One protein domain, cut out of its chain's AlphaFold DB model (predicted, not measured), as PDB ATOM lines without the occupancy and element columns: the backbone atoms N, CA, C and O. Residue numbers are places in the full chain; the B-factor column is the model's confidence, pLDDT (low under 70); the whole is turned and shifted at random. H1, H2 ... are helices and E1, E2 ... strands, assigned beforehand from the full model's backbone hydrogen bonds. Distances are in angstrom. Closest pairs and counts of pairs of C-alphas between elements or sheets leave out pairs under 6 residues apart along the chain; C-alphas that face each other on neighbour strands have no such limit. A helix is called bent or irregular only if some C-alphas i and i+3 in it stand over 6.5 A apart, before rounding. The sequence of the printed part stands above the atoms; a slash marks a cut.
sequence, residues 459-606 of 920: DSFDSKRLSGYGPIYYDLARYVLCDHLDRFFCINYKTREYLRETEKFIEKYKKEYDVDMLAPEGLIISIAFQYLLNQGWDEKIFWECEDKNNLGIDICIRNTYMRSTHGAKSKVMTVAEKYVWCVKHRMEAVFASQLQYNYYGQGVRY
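Overview. This is residues 459 to 606 of the 920 residues of an uncharacterized protein of [Eubacterium] rectale (UniProt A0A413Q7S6). Two helices, H1 and H6, lie side by side and run the same way, and H3 crosses both of them to make the core. Short H4 and H5 sit at one end of the long body, and H2 and the small hairpin of E1 and E2 at the other. The printed part has 148 residues, with six named helices followed by two named strands, H1 H2 H3 H4 H5 H6 E1 E2; the sheet, E1 - E2, is antiparallel and the class is mostly helix. The whole is compact, with a radius of gyration of the C-alphas of 16.5 A, yet elongated in outline, spanning 54 by 35 by 23 A.

Arrangement. E1, residues 597 to 599, and E2, residues 603 to 605, form an antiparallel hairpin, with N 597 and O 605 2.8 A apart and N 605 and O 597 2.9 A apart, both within hydrogen-bond range. The closest C-alphas of E1 and H1, residues 475 to 488, are those of Tyr 597 and Phe 488, 4.6 A apart. H6, residues 575 to 594, is the hub. It touches H1 at a shallow tilt of 5 degrees, the same way, closest at the C-alphas of Lys 584 and Leu 481, 6.6 A. H3, residues 520 to 534, touches H1 with residues 520 to 525 alone, at a steep tilt of 59 degrees, closest at the C-alphas of Glu 521 and Cys 482, 5.6 A. With residues 528 to 532 alone H3 touches H6, at a steep tilt of 56 degrees, closest at the C-alphas of Ala 528 and Val 583, 6.0 A. H2, residues 500 to 513, is close to H3 but not clearly touching, with the C-alphas of Ile 506 and Pro 520 7.5 A apart. H5, residues 553 to 560, only just touches H6, with 3 pairs of C-alphas within 8 A, the closest those of Asp 554 and Val 575, 6.3 A. H4, residues 539 to 542, touches H5, closest at the C-alphas of Phe 542 and Ile 553, 4.5 A. Every O i to N i+4 pair is within hydrogen-bond range in H3, H5 and H6, against 9 of 10 in H2 and 4 of 10 in H1, where 2 of 11 O i to N i+3 pairs are; H4 is too short for an i+4 pair.

Along the chain. H6 is 29.1 A long, from C-alpha 575 at (-53.438, -29.839, 23.500) to C-alpha 594 at (-44.586, -50.278, 42.293). H3 measures 20.9 A, H2 20.3 A and H1 19.3 A, beginning at C-alpha 475, (-38.710, -32.974, 23.473). H1 is irregular, with C-alphas 480 and 483 7.1 A apart.

Size, cuts and confidence. The C-alphas farthest apart, those of Lys 494 and Asn 549, are 55.3 A apart. The printed part has no cut; the links H1 to H2 and H5 to H6 are long. Mean pLDDT of the printed part is 90.9, and residues 600 to 602 are under 70.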
ATOM      1  N   ASP A 459     -49.515 -50.083  18.999       95.00
ATOM      2  CA  ASP A 459     -48.771 -49.751  17.772       95.00
ATOM      3  C   ASP A 459     -47.615 -48.769  18.012       95.00
ATOM      4  O   ASP A 459     -46.778 -48.570  17.134       95.00
ATOM      5  N   SER A 460     -47.531 -48.164  19.201       94.88
ATOM      6  CA  SER A 460     -46.428 -47.279  19.577       94.88
ATOM      7  C   SER A 460     -45.335 -47.967  20.404       94.88
ATOM      8  O   SER A 460     -44.399 -47.288  20.822       94.88
ATOM      9  N   PHE A 461     -45.372 -49.288  20.622       95.62
ATOM     10  CA  PHE A 461     -44.352 -49.968  21.440       95.62
ATOM     11  C   PHE A 461     -42.935 -49.946  20.858       95.62
ATOM     12  O   PHE A 461     -41.969 -49.992  21.622       95.62
ATOM     13  N   ASP A 462     -42.791 -49.823  19.538       94.38
ATOM     14  CA  ASP A 462     -41.481 -49.706  18.881       94.38
ATOM     15  C   ASP A 462     -40.910 -48.275  18.923       94.38
ATOM     16  O   ASP A 462     -39.803 -48.022  18.434       94.38
ATOM     17  N   SER A 463     -41.638 -47.332  19.532       95.69
ATOM     18  CA  SER A 463     -41.216 -45.935  19.646       95.69
ATOM     19  C   SER A 463     -39.939 -45.792  20.466       95.69
ATOM     20  O   SER A 463     -39.705 -46.488  21.456       95.69
ATOM     21  N   LYS A 464     -39.109 -44.832  20.062       96.06
ATOM     22  CA  LYS A 464     -37.857 -44.477  20.732       96.06
ATOM     23  C   LYS A 464     -37.932 -43.057  21.248       96.06
ATOM     24  O   LYS A 464     -38.556 -42.216  20.612       96.06
ATOM     25  N   ARG A 465     -37.208 -42.747  22.327       94.50
ATOM     26  CA  ARG A 465     -37.165 -41.388  22.902       94.50
ATOM     27  C   ARG A 465     -36.837 -40.289  21.875       94.50
ATOM     28  O   ARG A 465     -37.333 -39.178  21.984       94.50
ATOM     29  N   LEU A 466     -36.031 -40.604  20.853       94.00
ATOM     30  CA  LEU A 466     -35.663 -39.657  19.792       94.00
ATOM     31  C   LEU A 466     -36.718 -39.520  18.685       94.00
ATOM     32  O   LEU A 466     -36.845 -38.441  18.112       94.00
ATOM     33  N   SER A 467     -37.438 -40.596  18.357       92.19
ATOM     34  CA  SER A 467     -38.425 -40.599  17.270       92.19
ATOM     35  C   SER A 467     -39.830 -40.249  17.756       92.19
ATOM     36  O   SER A 467     -40.574 -39.595  17.033       92.19
ATOM     37  N   GLY A 468     -40.175 -40.645  18.983       95.94
ATOM     38  CA  GLY A 468     -41.502 -40.471  19.556       95.94
ATOM     39  C   GLY A 468     -42.597 -41.266  18.840       95.94
ATOM     40  O   GLY A 468     -42.299 -42.206  18.099       95.94
ATOM     41  N   TYR A 469     -43.848 -40.856  19.069       96.44
ATOM     42  CA  TYR A 469     -45.048 -41.327  18.370       96.44
ATOM     43  C   TYR A 469     -46.083 -40.200  18.227       96.44
ATOM     44  O   TYR A 469     -46.425 -39.538  19.210       96.44
ATOM     45  N   GLY A 470     -46.602 -39.988  17.014       94.00
ATOM     46  CA  GLY A 470     -47.597 -38.948  16.734       94.00
ATOM     47  C   GLY A 470     -47.142 -37.550  17.199       94.00
ATOM     48  O   GLY A 470     -46.045 -37.119  16.828       94.00
ATOM     49  N   PRO A 471     -47.938 -36.832  18.017       94.69
ATOM     50  CA  PRO A 471     -47.566 -35.520  18.541       94.69
ATOM     51  C   PRO A 471     -46.513 -35.573  19.655       94.69
ATOM     52  O   PRO A 471     -45.885 -34.557  19.956       94.69
ATOM     53  N   ILE A 472     -46.285 -36.747  20.251       96.69
ATOM     54  CA  ILE A 472     -45.312 -36.973  21.320       96.69
ATOM     55  C   ILE A 472     -43.958 -37.256  20.671       96.69
ATOM     56  O   ILE A 472     -43.519 -38.399  20.580       96.69
ATOM     57  N   TYR A 473     -43.311 -36.208  20.167       91.81
ATOM     58  CA  TYR A 473     -42.038 -36.280  19.442       91.81
ATOM     59  C   TYR A 473     -40.915 -35.562  20.204       91.81
ATOM     60  O   TYR A 473     -41.169 -34.576  20.895       91.81
ATOM     61  N   TYR A 474     -39.680 -36.050  20.032       92.25
ATOM     62  CA  TYR A 474     -38.424 -35.479  20.535       92.25
ATOM     63  C   TYR A 474     -38.521 -34.895  21.945       92.25
ATOM     64  O   TYR A 474     -38.432 -35.675  22.876       92.25
ATOM     65  N   ASP A 475     -38.729 -33.588  22.139       93.00
ATOM     66  CA  ASP A 475     -38.710 -32.974  23.473       93.00
ATOM     67  C   ASP A 475     -39.720 -33.607  24.445       93.00
ATOM     68  O   ASP A 475     -39.358 -33.931  25.577       93.00
ATOM     69  N   LEU A 476     -40.953 -33.866  23.987       95.88
ATOM     70  CA  LEU A 476     -41.984 -34.511  24.810       95.88
ATOM     71  C   LEU A 476     -41.637 -35.976  25.101       95.88
ATOM     72  O   LEU A 476     -41.740 -36.433  26.235       95.88
ATOM     73  N   ALA A 477     -41.192 -36.720  24.087       97.31
ATOM     74  CA  ALA A 477     -40.853 -38.133  24.243       97.31
ATOM     75  C   ALA A 477     -39.589 -38.331  25.093       97.31
ATOM     76  O   ALA A 477     -39.548 -39.191  25.967       97.31
ATOM     77  N   ARG A 478     -38.552 -37.538  24.838       95.50
ATOM     78  CA  ARG A 478     -37.234 -37.644  25.449       95.50
ATOM     79  C   ARG A 478     -37.188 -36.984  26.812       95.50
ATOM     80  O   ARG A 478     -37.000 -37.693  27.785       95.50
ATOM     81  N   TYR A 479     -37.310 -35.661  26.879       94.38
ATOM     82  CA  TYR A 479     -36.995 -34.919  28.100       94.38
ATOM     83  C   TYR A 479     -38.145 -34.962  29.105       94.38
ATOM     84  O   TYR A 479     -37.904 -35.209  30.282       94.38
ATOM     85  N   VAL A 480     -39.389 -34.777  28.641       94.69
ATOM     86  CA  VAL A 480     -40.566 -34.757  29.530       94.69
ATOM     87  C   VAL A 480     -40.919 -36.161  30.029       94.69
ATOM     88  O   VAL A 480     -41.250 -36.331  31.200       94.69
ATOM     89  N   LEU A 481     -40.836 -37.170  29.155       96.94
ATOM     90  CA  LEU A 481     -41.244 -38.541  29.467       96.94
ATOM     91  C   LEU A 481     -40.066 -39.478  29.769       96.94
ATOM     92  O   LEU A 481     -39.855 -39.833  30.925       96.94
ATOM     93  N   CYS A 482     -39.324 -39.939  28.756       95.94
ATOM     94  CA  CYS A 482     -38.386 -41.054  28.916       95.94
ATOM     95  C   CYS A 482     -37.218 -40.742  29.859       95.94
ATOM     96  O   CYS A 482     -37.024 -41.472  30.821       95.94
ATOM     97  N   ASP A 483     -36.456 -39.675  29.624       92.44
ATOM     98  CA  ASP A 483     -35.272 -39.335  30.425       92.44
ATOM     99  C   ASP A 483     -35.661 -39.038  31.889       92.44
ATOM    100  O   ASP A 483     -34.916 -39.371  32.811       92.44
ATOM    101  N   HIS A 484     -36.854 -38.473  32.112       90.69
ATOM    102  CA  HIS A 484     -37.394 -38.237  33.450       90.69
ATOM    103  C   HIS A 484     -37.807 -39.550  34.148       90.69
ATOM    104  O   HIS A 484     -37.370 -39.836  35.265       90.69
ATOM    105  N   LEU A 485     -38.612 -40.386  33.485       93.44
ATOM    106  CA  LEU A 485     -39.190 -41.605  34.068       93.44
ATOM    107  C   LEU A 485     -38.233 -42.811  34.063       93.44
ATOM    108  O   LEU A 485     -38.449 -43.759  34.820       93.44
ATOM    109  N   ASP A 486     -37.146 -42.774  33.288       90.56
ATOM    110  CA  ASP A 486     -36.087 -43.797  33.264       90.56
ATOM    111  C   ASP A 486     -35.490 -44.046  34.660       90.56
ATOM    112  O   ASP A 486     -35.020 -45.149  34.951       90.56
ATOM    113  N   ARG A 487     -35.582 -43.063  35.565       88.44
ATOM    114  CA  ARG A 487     -35.167 -43.175  36.974       88.44
ATOM    115  C   ARG A 487     -35.906 -44.278  37.746       88.44
ATOM    116  O   ARG A 487     -35.388 -44.752  38.753       88.44
ATOM    117  N   PHE A 488     -37.074 -44.729  37.276       91.00
ATOM    118  CA  PHE A 488     -37.802 -45.888  37.819       91.00
ATOM    119  C   PHE A 488     -37.402 -47.226  37.170       91.00
ATOM    120  O   PHE A 488     -37.622 -48.301  37.735       91.00
ATOM    121  N   PHE A 489     -36.782 -47.190  35.989       90.31
ATOM    122  CA  PHE A 489     -36.355 -48.366  35.228       90.31
ATOM    123  C   PHE A 489     -34.861 -48.637  35.438       90.31
ATOM    124  O   PHE A 489     -34.073 -48.764  34.503       90.31
ATOM    125  N   CYS A 490     -34.465 -48.732  36.708       77.94
ATOM    126  CA  CYS A 490     -33.074 -48.871  37.121       77.94
ATOM    127  C   CYS A 490     -32.419 -50.154  36.597       77.94
ATOM    128  O   CYS A 490     -32.920 -51.262  36.811       77.94
ATOM    129  N   ILE A 491     -31.232 -50.001  36.010       78.75
ATOM    130  CA  ILE A 491     -30.365 -51.106  35.605       78.75
ATOM    131  C   ILE A 491     -29.223 -51.229  36.612       78.75
ATOM    132  O   ILE A 491     -28.550 -50.251  36.944       78.75
ATOM    133  N   ASN A 492     -28.962 -52.444  37.087       74.25
ATOM    134  CA  ASN A 492     -27.794 -52.716  37.908       74.25
ATOM    135  C   ASN A 492     -26.522 -52.529  37.066       74.25
ATOM    136  O   ASN A 492     -26.314 -53.214  36.067       74.25
ATOM    137  N   TYR A 493     -25.642 -51.617  37.482       72.31
ATOM    138  CA  TYR A 493     -24.442 -51.268  36.712       72.31
ATOM    139  C   TYR A 493     -23.482 -52.448  36.481       72.31
ATOM    140  O   TYR A 493     -22.762 -52.453  35.482       72.31
ATOM    141  N   LYS A 494     -23.465 -53.440  37.385       75.12
ATOM    142  CA  LYS A 494     -22.607 -54.630  37.286       75.12
ATOM    143  C   LYS A 494     -23.193 -55.670  36.345       75.12
ATOM    144  O   LYS A 494     -22.469 -56.185  35.502       75.12
ATOM    145  N   THR A 495     -24.473 -56.000  36.513       77.88
ATOM    146  CA  THR A 495     -25.110 -57.084  35.746       77.88
ATOM    147  C   THR A 495     -25.686 -56.608  34.418       77.88
ATOM    148  O   THR A 495     -25.885 -57.421  33.528       77.88
ATOM    149  N   ARG A 496     -25.912 -55.295  34.261       79.06
ATOM    150  CA  ARG A 496     -26.646 -54.685  33.141       79.06
ATOM    151  C   ARG A 496     -28.089 -55.194  33.008       79.06
ATOM    152  O   ARG A 496     -28.702 -55.021  31.961       79.06
ATOM    153  N   GLU A 497     -28.638 -55.751  34.085       84.19
ATOM    154  CA  GLU A 497     -30.013 -56.249  34.169       84.19
ATOM    155  C   GLU A 497     -30.890 -55.294  34.984       84.19
ATOM    156  O   GLU A 497     -30.403 -54.574  35.866       84.19
ATOM    157  N   TYR A 498     -32.190 -55.293  34.695       86.38
ATOM    158  CA  TYR A 498     -33.166 -54.552  35.485       86.38
ATOM    159  C   TYR A 498     -33.319 -55.162  36.880       86.38
ATOM    160  O   TYR A 498     -33.039 -56.335  37.124       86.38
ATOM    161  N   LEU A 499     -33.822 -54.364  37.819       86.94
ATOM    162  CA  LEU A 499     -34.281 -54.907  39.093       86.94
ATOM    163  C   LEU A 499     -35.454 -55.868  38.861       86.94
ATOM    164  O   LEU A 499     -36.316 -55.633  38.015       86.94
ATOM    165  N   ARG A 500     -35.539 -56.925  39.676       86.62
ATOM    166  CA  ARG A 500     -36.566 -57.976  39.549       86.62
ATOM    167  C   ARG A 500     -38.003 -57.435  39.528       86.62
ATOM    168  O   ARG A 500     -38.883 -58.038  38.921       86.62
ATOM    169  N   GLU A 501     -38.270 -56.344  40.241       86.56
ATOM    170  CA  GLU A 501     -39.589 -55.694  40.261       86.56
ATOM    171  C   GLU A 501     -39.895 -55.003  38.930       86.56
ATOM    172  O   GLU A 501     -40.977 -55.197  38.381       86.56
ATOM    173  N   THR A 502     -38.912 -54.298  38.366       89.62
ATOM    174  CA  THR A 502     -38.982 -53.672  37.042       89.62
ATOM    175  C   THR A 502     -39.185 -54.713  35.939       89.62
ATOM    176  O   THR A 502     -40.047 -54.533  35.081       89.62
ATOM    177  N   GLU A 503     -38.477 -55.845  35.985       90.12
ATOM    178  CA  GLU A 503     -38.678 -56.946  35.027       90.12
ATOM    179  C   GLU A 503     -40.102 -57.498  35.088       90.12
ATOM    180  O   GLU A 503     -40.763 -57.641  34.060       90.12
ATOM    181  N   LYS A 504     -40.610 -57.766  36.300       90.44
ATOM    182  CA  LYS A 504     -41.992 -58.226  36.503       90.44
ATOM    183  C   LYS A 504     -43.013 -57.207  36.004       90.44
ATOM    184  O   LYS A 504     -44.050 -57.612  35.484       90.44
ATOM    185  N   PHE A 505     -42.738 -55.918  36.189       90.81
ATOM    186  CA  PHE A 505     -43.599 -54.840  35.722       90.81
ATOM    187  C   PHE A 505     -43.690 -54.833  34.193       90.81
ATOM    188  O   PHE A 505     -44.794 -54.892  33.660       90.81
ATOM    189  N   ILE A 506     -42.557 -54.866  33.485       92.19
ATOM    190  CA  ILE A 506     -42.521 -54.903  32.010       92.19
ATOM    191  C   ILE A 506     -43.166 -56.190  31.472       92.19
ATOM    192  O   ILE A 506     -43.967 -56.143  30.540       92.19
ATOM    193  N   GLU A 507     -42.872 -57.339  32.080       92.56
ATOM    194  CA  GLU A 507     -43.418 -58.641  31.673       92.56
ATOM    195  C   GLU A 507     -44.950 -58.694  31.770       92.56
ATOM    196  O   GLU A 507     -45.617 -59.374  30.991       92.56
ATOM    197  N   LYS A 508     -45.529 -57.942  32.709       91.94
ATOM    198  CA  LYS A 508     -46.979 -57.818  32.850       91.94
ATOM    199  C   LYS A 508     -47.616 -57.177  31.612       91.94
ATOM    200  O   LYS A 508     -48.623 -57.687  31.133       91.94
ATOM    201  N   TYR A 509     -47.000 -56.126  31.068       93.38
ATOM    202  CA  TYR A 509     -47.457 -55.483  29.831       93.38
ATOM    203  C   TYR A 509     -47.241 -56.372  28.607       93.38
ATOM    204  O   TYR A 509     -48.126 -56.460  27.762       93.38
ATOM    205  N   LYS A 510     -46.110 -57.086  28.527       94.25
ATOM    206  CA  LYS A 510     -45.856 -58.032  27.429       94.25
ATOM    207  C   LYS A 510     -46.946 -59.091  27.301       94.25
ATOM    208  O   LYS A 510     -47.418 -59.358  26.202       94.25
ATOM    209  N   LYS A 511     -47.366 -59.659  28.437       93.62
ATOM    210  CA  LYS A 511     -48.433 -60.667  28.489       93.62
ATOM    211  C   LYS A 511     -49.800 -60.100  28.146       93.62
ATOM    212  O   LYS A 511     -50.543 -60.757  27.432       93.62
ATOM    213  N   GLU A 512     -50.128 -58.916  28.657       93.06
ATOM    214  CA  GLU A 512     -51.424 -58.289  28.386       93.06
ATOM    215  C   GLU A 512     -51.599 -57.969  26.900       93.06
ATOM    216  O   GLU A 512     -52.649 -58.229  26.320       93.06
ATOM    217  N   TYR A 513     -50.562 -57.405  26.281       93.94
ATOM    218  CA  TYR A 513     -50.635 -56.928  24.905       93.94
ATOM    219  C   TYR A 513     -50.165 -57.948  23.867       93.94
ATOM    220  O   TYR A 513     -50.191 -57.632  22.677       93.94
ATOM    221  N   ASP A 514     -49.766 -59.149  24.294       93.88
ATOM    222  CA  ASP A 514     -49.245 -60.224  23.443       93.88
ATOM    223  C   ASP A 514     -48.107 -59.728  22.532       93.88
ATOM    224  O   ASP A 514     -48.260 -59.581  21.313       93.88
ATOM    225  N   VAL A 515     -46.988 -59.350  23.164       93.81
ATOM    226  CA  VAL A 515     -45.766 -58.866  22.498       93.81
ATOM    227  C   VAL A 515     -44.500 -59.492  23.086       93.81
ATOM    228  O   VAL A 515     -44.343 -59.599  24.301       93.81
ATOM    229  N   ASP A 516     -43.554 -59.855  22.216       88.56
ATOM    230  CA  ASP A 516     -42.314 -60.542  22.611       88.56
ATOM    231  C   ASP A 516     -41.298 -59.597  23.285       88.56
ATOM    232  O   ASP A 516     -40.627 -59.929  24.275       88.56
ATOM    233  N   MET A 517     -41.172 -58.381  22.750       88.88
ATOM    234  CA  MET A 517     -40.211 -57.373  23.195       88.88
ATOM    235  C   MET A 517     -40.918 -56.061  23.513       88.88
ATOM    236  O   MET A 517     -41.801 -55.624  22.787       88.88
ATOM    237  N   LEU A 518     -40.513 -55.438  24.621       93.00
ATOM    238  CA  LEU A 518     -41.039 -54.156  25.074       93.00
ATOM    239  C   LEU A 518     -39.941 -53.433  25.850       93.00
ATOM    240  O   LEU A 518     -39.490 -53.918  26.890       93.00
ATOM    241  N   ALA A 519     -39.485 -52.307  25.312       93.00
ATOM    242  CA  ALA A 519     -38.529 -51.433  25.983       93.00
ATOM    243  C   ALA A 519     -39.271 -50.420  26.879       93.00
ATOM    244  O   ALA A 519     -40.384 -50.025  26.522       93.00
ATOM    245  N   PRO A 520     -38.671 -49.947  27.993       93.88
ATOM    246  CA  PRO A 520     -39.299 -48.941  28.858       93.88
ATOM    247  C   PRO A 520     -39.732 -47.677  28.118       93.88
ATOM    248  O   PRO A 520     -40.851 -47.219  28.301       93.88
ATOM    249  N   GLU A 521     -38.886 -47.155  27.228       95.56
ATOM    250  CA  GLU A 521     -39.192 -45.963  26.427       95.56
ATOM    251  C   GLU A 521     -40.435 -46.146  25.541       95.56
ATOM    252  O   GLU A 521     -41.304 -45.278  25.516       95.56
ATOM    253  N   GLY A 522     -40.570 -47.309  24.893       96.19
ATOM    254  CA  GLY A 522     -41.751 -47.652  24.105       96.19
ATOM    255  C   GLY A 522     -43.000 -47.778  24.975       96.19
ATOM    256  O   GLY A 522     -44.048 -47.244  24.632       96.19
ATOM    257  N   LEU A 523     -42.880 -48.405  26.152       96.56
ATOM    258  CA  LEU A 523     -43.977 -48.512  27.116       96.56
ATOM    259  C   LEU A 523     -44.447 -47.136  27.619       96.56
ATOM    260  O   LEU A 523     -45.646 -46.870  27.621       96.56
ATOM    261  N   ILE A 524     -43.520 -46.266  28.026       97.75
ATOM    262  CA  ILE A 524     -43.815 -44.917  28.531       97.75
ATOM    263  C   ILE A 524     -44.557 -44.099  27.467       97.75
ATOM    264  O   ILE A 524     -45.621 -43.545  27.745       97.75
ATOM    265  N   ILE A 525     -44.032 -44.063  26.237       98.38
ATOM    266  CA  ILE A 525     -44.655 -43.329  25.125       98.38
ATOM    267  C   ILE A 525     -46.037 -43.918  24.805       98.38
ATOM    268  O   ILE A 525     -46.989 -43.164  24.610       98.38
ATOM    269  N   SER A 526     -46.183 -45.246  24.821       97.75
ATOM    270  CA  SER A 526     -47.469 -45.909  24.586       97.75
ATOM    271  C   SER A 526     -48.523 -45.619  25.651       97.75
ATOM    272  O   SER A 526     -49.695 -45.471  25.302       97.75
ATOM    273  N   ILE A 527     -48.147 -45.541  26.930       97.88
ATOM    274  CA  ILE A 527     -49.069 -45.134  28.005       97.88
ATOM    275  C   ILE A 527     -49.495 -43.680  27.794       97.88
ATOM    276  O   ILE A 527     -50.686 -43.373  27.849       97.88
ATOM    277  N   ALA A 528     -48.539 -42.793  27.505       98.31
ATOM    278  CA  ALA A 528     -48.818 -41.378  27.291       98.31
ATOM    279  C   ALA A 528     -49.752 -41.145  26.096       98.31
ATOM    280  O   ALA A 528     -50.734 -40.410  26.209       98.31
ATOM    281  N   PHE A 529     -49.502 -41.819  24.971       98.31
ATOM    282  CA  PHE A 529     -50.345 -41.706  23.785       98.31
ATOM    283  C   PHE A 529     -51.744 -42.295  24.014       98.31
ATOM    284  O   PHE A 529     -52.738 -41.671  23.654       98.31
ATOM    285  N   GLN A 530     -51.861 -43.444  24.692       98.00
ATOM    286  CA  GLN A 530     -53.176 -43.998  25.033       98.00
ATOM    287  C   GLN A 530     -53.965 -43.081  25.971       98.00
ATOM    288  O   GLN A 530     -55.179 -42.941  25.815       98.00
ATOM    289  N   TYR A 531     -53.302 -42.449  26.941       97.81
ATOM    290  CA  TYR A 531     -53.943 -41.454  27.796       97.81
ATOM    291  C   TYR A 531     -54.436 -40.264  26.974       97.81
ATOM    292  O   TYR A 531     -55.588 -39.873  27.138       97.81
ATOM    293  N   LEU A 532     -53.619 -39.742  26.057       97.81
ATOM    294  CA  LEU A 532     -53.995 -38.647  25.162       97.81
ATOM    295  C   LEU A 532     -55.279 -38.973  24.372       97.81
ATOM    296  O   LEU A 532     -56.224 -38.182  24.383       97.81
ATOM    297  N   LEU A 533     -55.371 -40.176  23.792       98.00
ATOM    298  CA  LEU A 533     -56.594 -40.660  23.131       98.00
ATOM    299  C   LEU A 533     -57.788 -40.735  24.099       98.00
ATOM    300  O   LEU A 533     -58.903 -40.343  23.758       98.00
ATOM    301  N   ASN A 534     -57.568 -41.194  25.335       97.25
ATOM    302  CA  ASN A 534     -58.622 -41.291  26.351       97.25
ATOM    303  C   ASN A 534     -59.176 -39.921  26.782       97.25
ATOM    304  O   ASN A 534     -60.330 -39.868  27.227       97.25
ATOM    305  N   GLN A 535     -58.386 -38.848  26.633       97.69
ATOM    306  CA  GLN A 535     -58.802 -37.454  26.845       97.69
ATOM    307  C   GLN A 535     -59.570 -36.858  25.656       97.69
ATOM    308  O   GLN A 535     -60.026 -35.719  25.736       97.69
ATOM    309  N   GLY A 536     -59.765 -37.628  24.580       97.31
ATOM    310  CA  GLY A 536     -60.536 -37.237  23.398       97.31
ATOM    311  C   GLY A 536     -59.722 -36.558  22.302       97.31
ATOM    312  O   GLY A 536     -60.320 -35.968  21.408       97.31
ATOM    313  N   TRP A 537     -58.391 -36.609  22.372       97.31
ATOM    314  CA  TRP A 537     -57.538 -36.174  21.268       97.31
ATOM    315  C   TRP A 537     -57.635 -37.172  20.112       97.31
ATOM    316  O   TRP A 537     -57.578 -38.385  20.325       97.31
ATOM    317  N   ASP A 538     -57.730 -36.667  18.886       95.06
ATOM    318  CA  ASP A 538     -57.694 -37.469  17.669       95.06
ATOM    319  C   ASP A 538     -56.814 -36.828  16.589       95.06
ATOM    320  O   ASP A 538     -56.683 -35.608  16.479       95.06
ATOM    321  N   GLU A 539     -56.206 -37.673  15.762       93.38
ATOM    322  CA  GLU A 539     -55.234 -37.236  14.762       93.38
ATOM    323  C   GLU A 539     -55.847 -36.292  13.721       93.38
ATOM    324  O   GLU A 539     -55.211 -35.323  13.315       93.38
ATOM    325  N   LYS A 540     -57.107 -36.515  13.336       91.31
ATOM    326  CA  LYS A 540     -57.761 -35.754  12.268       91.31
ATOM    327  C   LYS A 540     -58.046 -34.309  12.676       91.31
ATOM    328  O   LYS A 540     -57.916 -33.406  11.855       91.31
ATOM    329  N   ILE A 541     -58.455 -34.070  13.918       92.50
ATOM    330  CA  ILE A 541     -58.754 -32.716  14.403       92.50
ATOM    331  C   ILE A 541     -57.477 -31.991  14.840       92.50
ATOM    332  O   ILE A 541     -57.312 -30.797  14.571       92.50
ATOM    333  N   PHE A 542     -56.555 -32.689  15.505       94.88
ATOM    334  CA  PHE A 542     -55.428 -32.036  16.173       94.88
ATOM    335  C   PHE A 542     -54.109 -32.109  15.395       94.88
ATOM    336  O   PHE A 542     -53.277 -31.216  15.561       94.88
ATOM    337  N   TRP A 543     -53.913 -33.098  14.517       93.06
ATOM    338  CA  TRP A 543     -52.615 -33.385  13.880       93.06
ATOM    339  C   TRP A 543     -52.640 -33.543  12.352       93.06
ATOM    340  O   TRP A 543     -51.602 -33.818  11.753       93.06
ATOM    341  N   GLU A 544     -53.787 -33.337  11.706       87.69
ATOM    342  CA  GLU A 544     -53.913 -33.394  10.246       87.69
ATOM    343  C   GLU A 544     -52.951 -32.412   9.561       87.69
ATOM    344  O   GLU A 544     -52.867 -31.233   9.919       87.69
ATOM    345  N   CYS A 545     -52.212 -32.896   8.566       85.25
ATOM    346  CA  CYS A 545     -51.205 -32.105   7.859       85.25
ATOM    347  C   CYS A 545     -51.260 -32.237   6.334       85.25
ATOM    348  O   CYS A 545     -50.494 -31.553   5.645       85.25
ATOM    349  N   GLU A 546     -52.152 -33.074   5.797       82.25
ATOM    350  CA  GLU A 546     -52.282 -33.282   4.356       82.25
ATOM    351  C   GLU A 546     -52.888 -32.054   3.657       82.25
ATOM    352  O   GLU A 546     -52.378 -31.609   2.623       82.25
ATOM    353  N   ASP A 547     -53.931 -31.449   4.239       79.12
ATOM    354  CA  ASP A 547     -54.537 -30.220   3.719       79.12
ATOM    355  C   ASP A 547     -53.878 -28.970   4.321       79.12
ATOM    356  O   ASP A 547     -54.161 -28.551   5.443       79.12
ATOM    357  N   LYS A 548     -53.040 -28.298   3.524       75.00
ATOM    358  CA  LYS A 548     -52.368 -27.045   3.916       75.00
ATOM    359  C   LYS A 548     -53.325 -25.904   4.288       75.00
ATOM    360  O   LYS A 548     -52.873 -24.932   4.895       75.00
ATOM    361  N   ASN A 549     -54.598 -25.985   3.898       71.69
ATOM    362  CA  ASN A 549     -55.620 -24.993   4.233       71.69
ATOM    363  C   ASN A 549     -56.429 -25.355   5.490       71.69
ATOM    364  O   ASN A 549     -57.206 -24.518   5.959       71.69
ATOM    365  N   ASN A 550     -56.254 -26.565   6.023       78.25
ATOM    366  CA  ASN A 550     -56.974 -27.083   7.178       78.25
ATOM    367  C   ASN A 550     -56.056 -27.970   8.038       78.25
ATOM    368  O   ASN A 550     -56.267 -29.174   8.164       78.25
ATOM    369  N   LEU A 551     -55.003 -27.359   8.589       89.50
ATOM    370  CA  LEU A 551     -54.079 -28.044   9.490       89.50
ATOM    371  C   LEU A 551     -54.733 -28.310  10.852       89.50
ATOM    372  O   LEU A 551     -55.542 -27.512  11.334       89.50
ATOM    373  N   GLY A 552     -54.314 -29.392  11.504       92.56
ATOM    374  CA  GLY A 552     -54.748 -29.735  12.852       92.56
ATOM    375  C   GLY A 552     -54.404 -28.660  13.891       92.56
ATOM    376  O   GLY A 552     -53.439 -27.900  13.738       92.56
ATOM    377  N   ILE A 553     -55.195 -28.594  14.966       94.44
ATOM    378  CA  ILE A 553     -55.091 -27.560  16.016       94.44
ATOM    379  C   ILE A 553     -53.682 -27.480  16.616       94.44
ATOM    380  O   ILE A 553     -53.114 -26.390  16.706       94.44
ATOM    381  N   ASP A 554     -53.077 -28.615  16.975       95.31
ATOM    382  CA  ASP A 554     -51.750 -28.632  17.602       95.31
ATOM    383  C   ASP A 554     -50.669 -28.142  16.632       95.31
ATOM    384  O   ASP A 554     -49.730 -27.453  17.033       95.31
ATOM    385  N   ILE A 555     -50.807 -28.433  15.336       93.31
ATOM    386  CA  ILE A 555     -49.906 -27.914  14.298       93.31
ATOM    387  C   ILE A 555     -50.070 -26.398  14.161       93.31
ATOM    388  O   ILE A 555     -49.075 -25.673  14.082       93.31
ATOM    389  N   CYS A 556     -51.307 -25.901  14.176       93.75
ATOM    390  CA  CYS A 556     -51.589 -24.470  14.114       93.75
ATOM    391  C   CYS A 556     -50.999 -23.718  15.318       93.75
ATOM    392  O   CYS A 556     -50.368 -22.673  15.135       93.75
ATOM    393  N   ILE A 557     -51.122 -24.267  16.533       95.06
ATOM    394  CA  ILE A 557     -50.477 -23.722  17.741       95.06
ATOM    395  C   ILE A 557     -48.960 -23.673  17.548       95.06
ATOM    396  O   ILE A 557     -48.368 -22.604  17.686       95.06
ATOM    397  N   ARG A 558     -48.334 -24.781  17.129       92.19
ATOM    398  CA  ARG A 558     -46.875 -24.867  16.903       92.19
ATOM    399  C   ARG A 558     -46.345 -23.910  15.839       92.19
ATOM    400  O   ARG A 558     -45.183 -23.516  15.903       92.19
ATOM    401  N   ASN A 559     -47.158 -23.574  14.841       92.06
ATOM    402  CA  ASN A 559     -46.793 -22.620  13.791       92.06
ATOM    403  C   ASN A 559     -46.967 -21.158  14.231       92.06
ATOM    404  O   ASN A 559     -46.399 -20.251  13.614       92.06
ATOM    405  N   THR A 560     -47.774 -20.925  15.268       94.31
ATOM    406  CA  THR A 560     -48.095 -19.590  15.788       94.31
ATOM    407  C   THR A 560     -47.180 -19.210  16.945       94.31
ATOM    408  O   THR A 560     -46.649 -18.101  16.956       94.31
ATOM    409  N   TYR A 561     -46.953 -20.140  17.873       94.50
ATOM    410  CA  TYR A 561     -46.194 -19.935  19.101       94.50
ATOM    411  C   TYR A 561     -44.921 -20.779  19.113       94.50
ATOM    412  O   TYR A 561     -44.898 -21.926  18.660       94.50
ATOM    413  N   MET A 562     -43.842 -20.201  19.640       89.56
ATOM    414  CA  MET A 562     -42.574 -20.906  19.786       89.56
ATOM    415  C   MET A 562     -42.694 -21.974  20.875       89.56
ATOM    416  O   MET A 562     -43.174 -21.703  21.973       89.56
ATOM    417  N   ARG A 563     -42.241 -23.188  20.554       87.75
ATOM    418  CA  ARG A 563     -42.177 -24.301  21.503       87.75
ATOM    419  C   ARG A 563     -40.986 -24.140  22.433       87.75
ATOM    420  O   ARG A 563     -39.912 -23.734  21.981       87.75
ATOM    421  N   SER A 564     -41.170 -24.537  23.684       88.00
ATOM    422  CA  SER A 564     -40.046 -24.759  24.590       88.00
ATOM    423  C   SER A 564     -39.232 -25.979  24.146       88.00
ATOM    424  O   SER A 564     -39.702 -26.818  23.376       88.00
ATOM    425  N   THR A 565     -37.982 -26.050  24.596       87.50
ATOM    426  CA  THR A 565     -37.049 -27.141  24.272       87.50
ATOM    427  C   THR A 565     -36.431 -27.685  25.554       87.50
ATOM    428  O   THR A 565     -36.535 -27.043  26.599       87.50
ATOM    429  N   HIS A 566     -35.778 -28.849  25.488       87.69
ATOM    430  CA  HIS A 566     -35.037 -29.422  26.624       87.69
ATOM    431  C   HIS A 566     -35.905 -29.714  27.863       87.69
ATOM    432  O   HIS A 566     -35.429 -29.649  28.990       87.69
ATOM    433  N   GLY A 567     -37.181 -30.060  27.658       84.62
ATOM    434  CA  GLY A 567     -38.094 -30.461  28.735       84.62
ATOM    435  C   GLY A 567     -38.802 -29.314  29.456       84.62
ATOM    436  O   GLY A 567     -39.647 -29.587  30.301       84.62
ATOM    437  N   ALA A 568     -38.529 -28.055  29.108       87.50
ATOM    438  CA  ALA A 568     -39.307 -26.931  29.615       87.50
ATOM    439  C   ALA A 568     -40.732 -26.943  29.037       87.50
ATOM    440  O   ALA A 568     -40.946 -27.288  27.872       87.50
ATOM    441  N   LYS A 569     -41.708 -26.524  29.845       90.56
ATOM    442  CA  LYS A 569     -43.107 -26.376  29.423       90.56
ATOM    443  C   LYS A 569     -43.237 -25.189  28.459       90.56
ATOM    444  O   LYS A 569     -42.646 -24.131  28.687       90.56
ATOM    445  N   SER A 570     -43.964 -25.347  27.354       93.56
ATOM    446  CA  SER A 570     -44.190 -24.259  26.388       93.56
ATOM    447  C   SER A 570     -45.012 -23.132  27.011       93.56
ATOM    448  O   SER A 570     -45.966 -23.398  27.737       93.56
ATOM    449  N   LYS A 571     -44.708 -21.866  26.684       93.94
ATOM    450  CA  LYS A 571     -45.547 -20.721  27.099       93.94
ATOM    451  C   LYS A 571     -47.008 -20.930  26.679       93.94
ATOM    452  O   LYS A 571     -47.908 -20.811  27.503       93.94
ATOM    453  N   VAL A 572     -47.209 -21.297  25.413       96.69
ATOM    454  CA  VAL A 572     -48.488 -21.777  24.880       96.69
ATOM    455  C   VAL A 572     -48.293 -23.220  24.433       96.69
ATOM    456  O   VAL A 572     -47.577 -23.485  23.467       96.69
ATOM    457  N   MET A 573     -48.889 -24.151  25.169       97.38
ATOM    458  CA  MET A 573     -48.811 -25.586  24.906       97.38
ATOM    459  C   MET A 573     -49.721 -25.983  23.742       97.38
ATOM    460  O   MET A 573     -50.738 -25.344  23.467       97.38
ATOM    461  N   THR A 574     -49.393 -27.086  23.077       97.38
ATOM    462  CA  THR A 574     -50.402 -27.813  22.298       97.38
ATOM    463  C   THR A 574     -51.356 -28.558  23.235       97.38
ATOM    464  O   THR A 574     -51.036 -28.788  24.405       97.38
ATOM    465  N   VAL A 575     -52.515 -28.987  22.733       97.81
ATOM    466  CA  VAL A 575     -53.438 -29.839  23.500       97.81
ATOM    467  C   VAL A 575     -52.762 -31.173  23.828       97.81
ATOM    468  O   VAL A 575     -52.865 -31.655  24.956       97.81
ATOM    469  N   ALA A 576     -51.976 -31.730  22.899       97.75
ATOM    470  CA  ALA A 576     -51.142 -32.895  23.187       97.75
ATOM    471  C   ALA A 576     -50.114 -32.650  24.306       97.75
ATOM    472  O   ALA A 576     -50.001 -33.476  25.206       97.75
ATOM    473  N   GLU A 577     -49.379 -31.532  24.287       98.06
ATOM    474  CA  GLU A 577     -48.393 -31.213  25.331       98.06
ATOM    475  C   GLU A 577     -49.059 -31.088  26.707       98.06
ATOM    476  O   GLU A 577     -48.573 -31.692  27.662       98.06
ATOM    477  N   LYS A 578     -50.204 -30.392  26.798       97.81
ATOM    478  CA  LYS A 578     -51.013 -30.295  28.025       97.81
ATOM    479  C   LYS A 578     -51.251 -31.672  28.652       97.81
ATOM    480  O   LYS A 578     -50.899 -31.893  29.809       97.81
ATOM    481  N   TYR A 579     -51.796 -32.622  27.891       98.19
ATOM    482  CA  TYR A 579     -52.124 -33.945  28.436       98.19
ATOM    483  C   TYR A 579     -50.909 -34.864  28.611       98.19
ATOM    484  O   TYR A 579     -50.974 -35.782  29.430       98.19
ATOM    485  N   VAL A 580     -49.796 -34.613  27.911       98.12
ATOM    486  CA  VAL A 580     -48.511 -35.279  28.184       98.12
ATOM    487  C   VAL A 580     -47.987 -34.904  29.574       98.12
ATOM    488  O   VAL A 580     -47.521 -35.784  30.296       98.12
ATOM    489  N   TRP A 581     -48.116 -33.641  29.990       97.25
ATOM    490  CA  TRP A 581     -47.784 -33.235  31.361       97.25
ATOM    491  C   TRP A 581     -48.700 -33.907  32.395       97.25
ATOM    492  O   TRP A 581     -48.199 -34.482  33.357       97.25
ATOM    493  N   CYS A 582     -50.018 -33.947  32.169       97.00
ATOM    494  CA  CYS A 582     -50.946 -34.618  33.094       97.00
ATOM    495  C   CYS A 582     -50.651 -36.124  33.247       97.00
ATOM    496  O   CYS A 582     -50.606 -36.655  34.358       97.00
ATOM    497  N   VAL A 583     -50.410 -36.845  32.142       97.69
ATOM    498  CA  VAL A 583     -50.109 -38.287  32.221       97.69
ATOM    499  C   VAL A 583     -48.738 -38.567  32.823       97.69
ATOM    500  O   VAL A 583     -48.576 -39.607  33.463       97.69
ATOM    501  N   LYS A 584     -47.765 -37.659  32.670       97.38
ATOM    502  CA  LYS A 584     -46.470 -37.754  33.354       97.38
ATOM    503  C   LYS A 584     -46.683 -37.863  34.869       97.38
ATOM    504  O   LYS A 584     -46.265 -38.864  35.449       97.38
ATOM    505  N   HIS A 585     -47.451 -36.953  35.474       96.62
ATOM    506  CA  HIS A 585     -47.746 -36.989  36.913       96.62
ATOM    507  C   HIS A 585     -48.499 -38.258  37.351       96.62
ATOM    508  O   HIS A 585     -48.277 -38.790  38.446       96.62
ATOM    509  N   ARG A 586     -49.371 -38.808  36.493       95.06
ATOM    510  CA  ARG A 586     -49.994 -40.118  36.753       95.06
ATOM    511  C   ARG A 586     -48.987 -41.262  36.724       95.06
ATOM    512  O   ARG A 586     -49.002 -42.119  37.607       95.06
ATOM    513  N   MET A 587     -48.116 -41.292  35.716       95.56
ATOM    514  CA  MET A 587     -47.074 -42.311  35.594       95.56
ATOM    515  C   MET A 587     -46.117 -42.268  36.782       95.56
ATOM    516  O   MET A 587     -45.797 -43.321  37.322       95.56
ATOM    517  N   GLU A 588     -45.738 -41.083  37.259       94.19
ATOM    518  CA  GLU A 588     -44.935 -40.913  38.474       94.19
ATOM    519  C   GLU A 588     -45.611 -41.542  39.697       94.19
ATOM    520  O   GLU A 588     -44.986 -42.332  40.405       94.19
ATOM    521  N   ALA A 589     -46.902 -41.273  39.920       91.56
ATOM    522  CA  ALA A 589     -47.665 -41.874  41.015       91.56
ATOM    523  C   ALA A 589     -47.758 -43.407  40.907       91.56
ATOM    524  O   ALA A 589     -47.594 -44.122  41.905       91.56
ATOM    525  N   VAL A 590     -47.985 -43.930  39.699       91.12
ATOM    526  CA  VAL A 590     -48.061 -45.375  39.441       91.12
ATOM    527  C   VAL A 590     -46.704 -46.041  39.631       91.12
ATOM    528  O   VAL A 590     -46.622 -47.075  40.300       91.12
ATOM    529  N   PHE A 591     -45.638 -45.472  39.078       91.62
ATOM    530  CA  PHE A 591     -44.298 -46.042  39.162       91.62
ATOM    531  C   PHE A 591     -43.757 -45.955  40.586       91.62
ATOM    532  O   PHE A 591     -43.289 -46.970  41.090       91.62
ATOM    533  N   ALA A 592     -43.941 -44.841  41.298       89.69
ATOM    534  CA  ALA A 592     -43.565 -44.715  42.709       89.69
ATOM    535  C   ALA A 592     -44.240 -45.768  43.611       89.69
ATOM    536  O   ALA A 592     -43.646 -46.238  44.584       89.69
ATOM    537  N   SER A 593     -45.465 -46.192  43.274       87.31
ATOM    538  CA  SER A 593     -46.187 -47.225  44.033       87.31
ATOM    539  C   SER A 593     -45.623 -48.645  43.850       87.31
ATOM    540  O   SER A 593     -45.780 -49.498  44.730       87.31
ATOM    541  N   GLN A 594     -44.950 -48.920  42.726       86.94
ATOM    542  CA  GLN A 594     -44.586 -50.278  42.293       86.94
ATOM    543  C   GLN A 594     -43.089 -50.501  42.069       86.94
ATOM    544  O   GLN A 594     -42.637 -51.641  42.153       86.94
ATOM    545  N   LEU A 595     -42.330 -49.447  41.784       89.44
ATOM    546  CA  LEU A 595     -40.934 -49.491  41.369       89.44
ATOM    547  C   LEU A 595     -40.060 -48.694  42.334       89.44
ATOM    548  O   LEU A 595     -40.519 -47.799  43.044       89.44
ATOM    549  N   GLN A 596     -38.778 -49.039  42.350       87.81
ATOM    550  CA  GLN A 596     -37.773 -48.261  43.056       87.81
ATOM    551  C   GLN A 596     -37.228 -47.164  42.140       87.81
ATOM    552  O   GLN A 596     -37.093 -47.355  40.933       87.81
ATOM    553  N   TYR A 597     -36.903 -46.030  42.740       86.94
ATOM    554  CA  TYR A 597     -36.361 -44.845  42.101       86.94
ATOM    555  C   TYR A 597     -34.872 -44.712  42.414       86.94
ATOM    556  O   TYR A 597     -34.433 -45.023  43.525       86.94
ATOM    557  N   ASN A 598     -34.091 -44.242  41.445       83.56
ATOM    558  CA  ASN A 598     -32.676 -43.944  41.624       83.56
ATOM    559  C   ASN A 598     -32.368 -42.537  41.128       83.56
ATOM    560  O   ASN A 598     -32.397 -42.270  39.925       83.56
ATOM    561  N   TYR A 599     -32.018 -41.667  42.069       72.31
ATOM    562  CA  TYR A 599     -31.444 -40.368  41.768       72.31
ATOM    563  C   TYR A 599     -29.920 -40.458  41.836       72.31
ATOM    564  O   TYR A 599     -29.381 -41.094  42.746       72.31
ATOM    565  N   TYR A 600     -29.226 -39.849  40.873       65.44
ATOM    566  CA  TYR A 600     -27.769 -39.924  40.730       65.44
ATOM    567  C   TYR A 600     -27.044 -39.769  42.079       65.44
ATOM    568  O   TYR A 600     -27.112 -38.730  42.722       65.44
ATOM    569  N   GLY A 601     -26.354 -40.829  42.514       61.88
ATOM    570  CA  GLY A 601     -25.552 -40.828  43.743       61.88
ATOM    571  C   GLY A 601     -26.307 -41.105  45.052       61.88
ATOM    572  O   GLY A 601     -25.652 -41.393  46.047       61.88
ATOM    573  N   GLN A 602     -27.646 -41.111  45.066       66.06
ATOM    574  CA  GLN A 602     -28.446 -41.332  46.288       66.06
ATOM    575  C   GLN A 602     -28.842 -42.800  46.529       66.06
ATOM    576  O   GLN A 602     -29.384 -43.141  47.584       66.06
ATOM    577  N   GLY A 603     -28.548 -43.680  45.570       74.75
ATOM    578  CA  GLY A 603     -28.900 -45.093  45.636       74.75
ATOM    579  C   GLY A 603     -30.375 -45.364  45.326       74.75
ATOM    580  O   GLY A 603     -31.197 -44.463  45.179       74.75
ATOM    581  N   VAL A 604     -30.704 -46.650  45.198       81.50
ATOM    582  CA  VAL A 604     -32.040 -47.111  44.809       81.50
ATOM    583  C   VAL A 604     -32.950 -47.189  46.043       81.50
ATOM    584  O   VAL A 604     -32.632 -47.913  46.990       81.50
ATOM    585  N   ARG A 605     -34.094 -46.491  46.036       85.81
ATOM    586  CA  ARG A 605     -35.081 -46.490  47.138       85.81
ATOM    587  C   ARG A 605     -36.519 -46.336  46.641       85.81
ATOM    588  O   ARG A 605     -36.747 -45.964  45.498       85.81
ATOM    589  N   TYR A 606     -37.508 -46.614  47.489       85.12
ATOM    590  CA  TYR A 606     -38.889 -46.214  47.188       85.12
ATOM    591  C   TYR A 606     -39.081 -44.732  47.483       85.12
ATOM    592  O   TYR A 606     -38.528 -44.223  48.458       85.12
TER     593      TYR A 606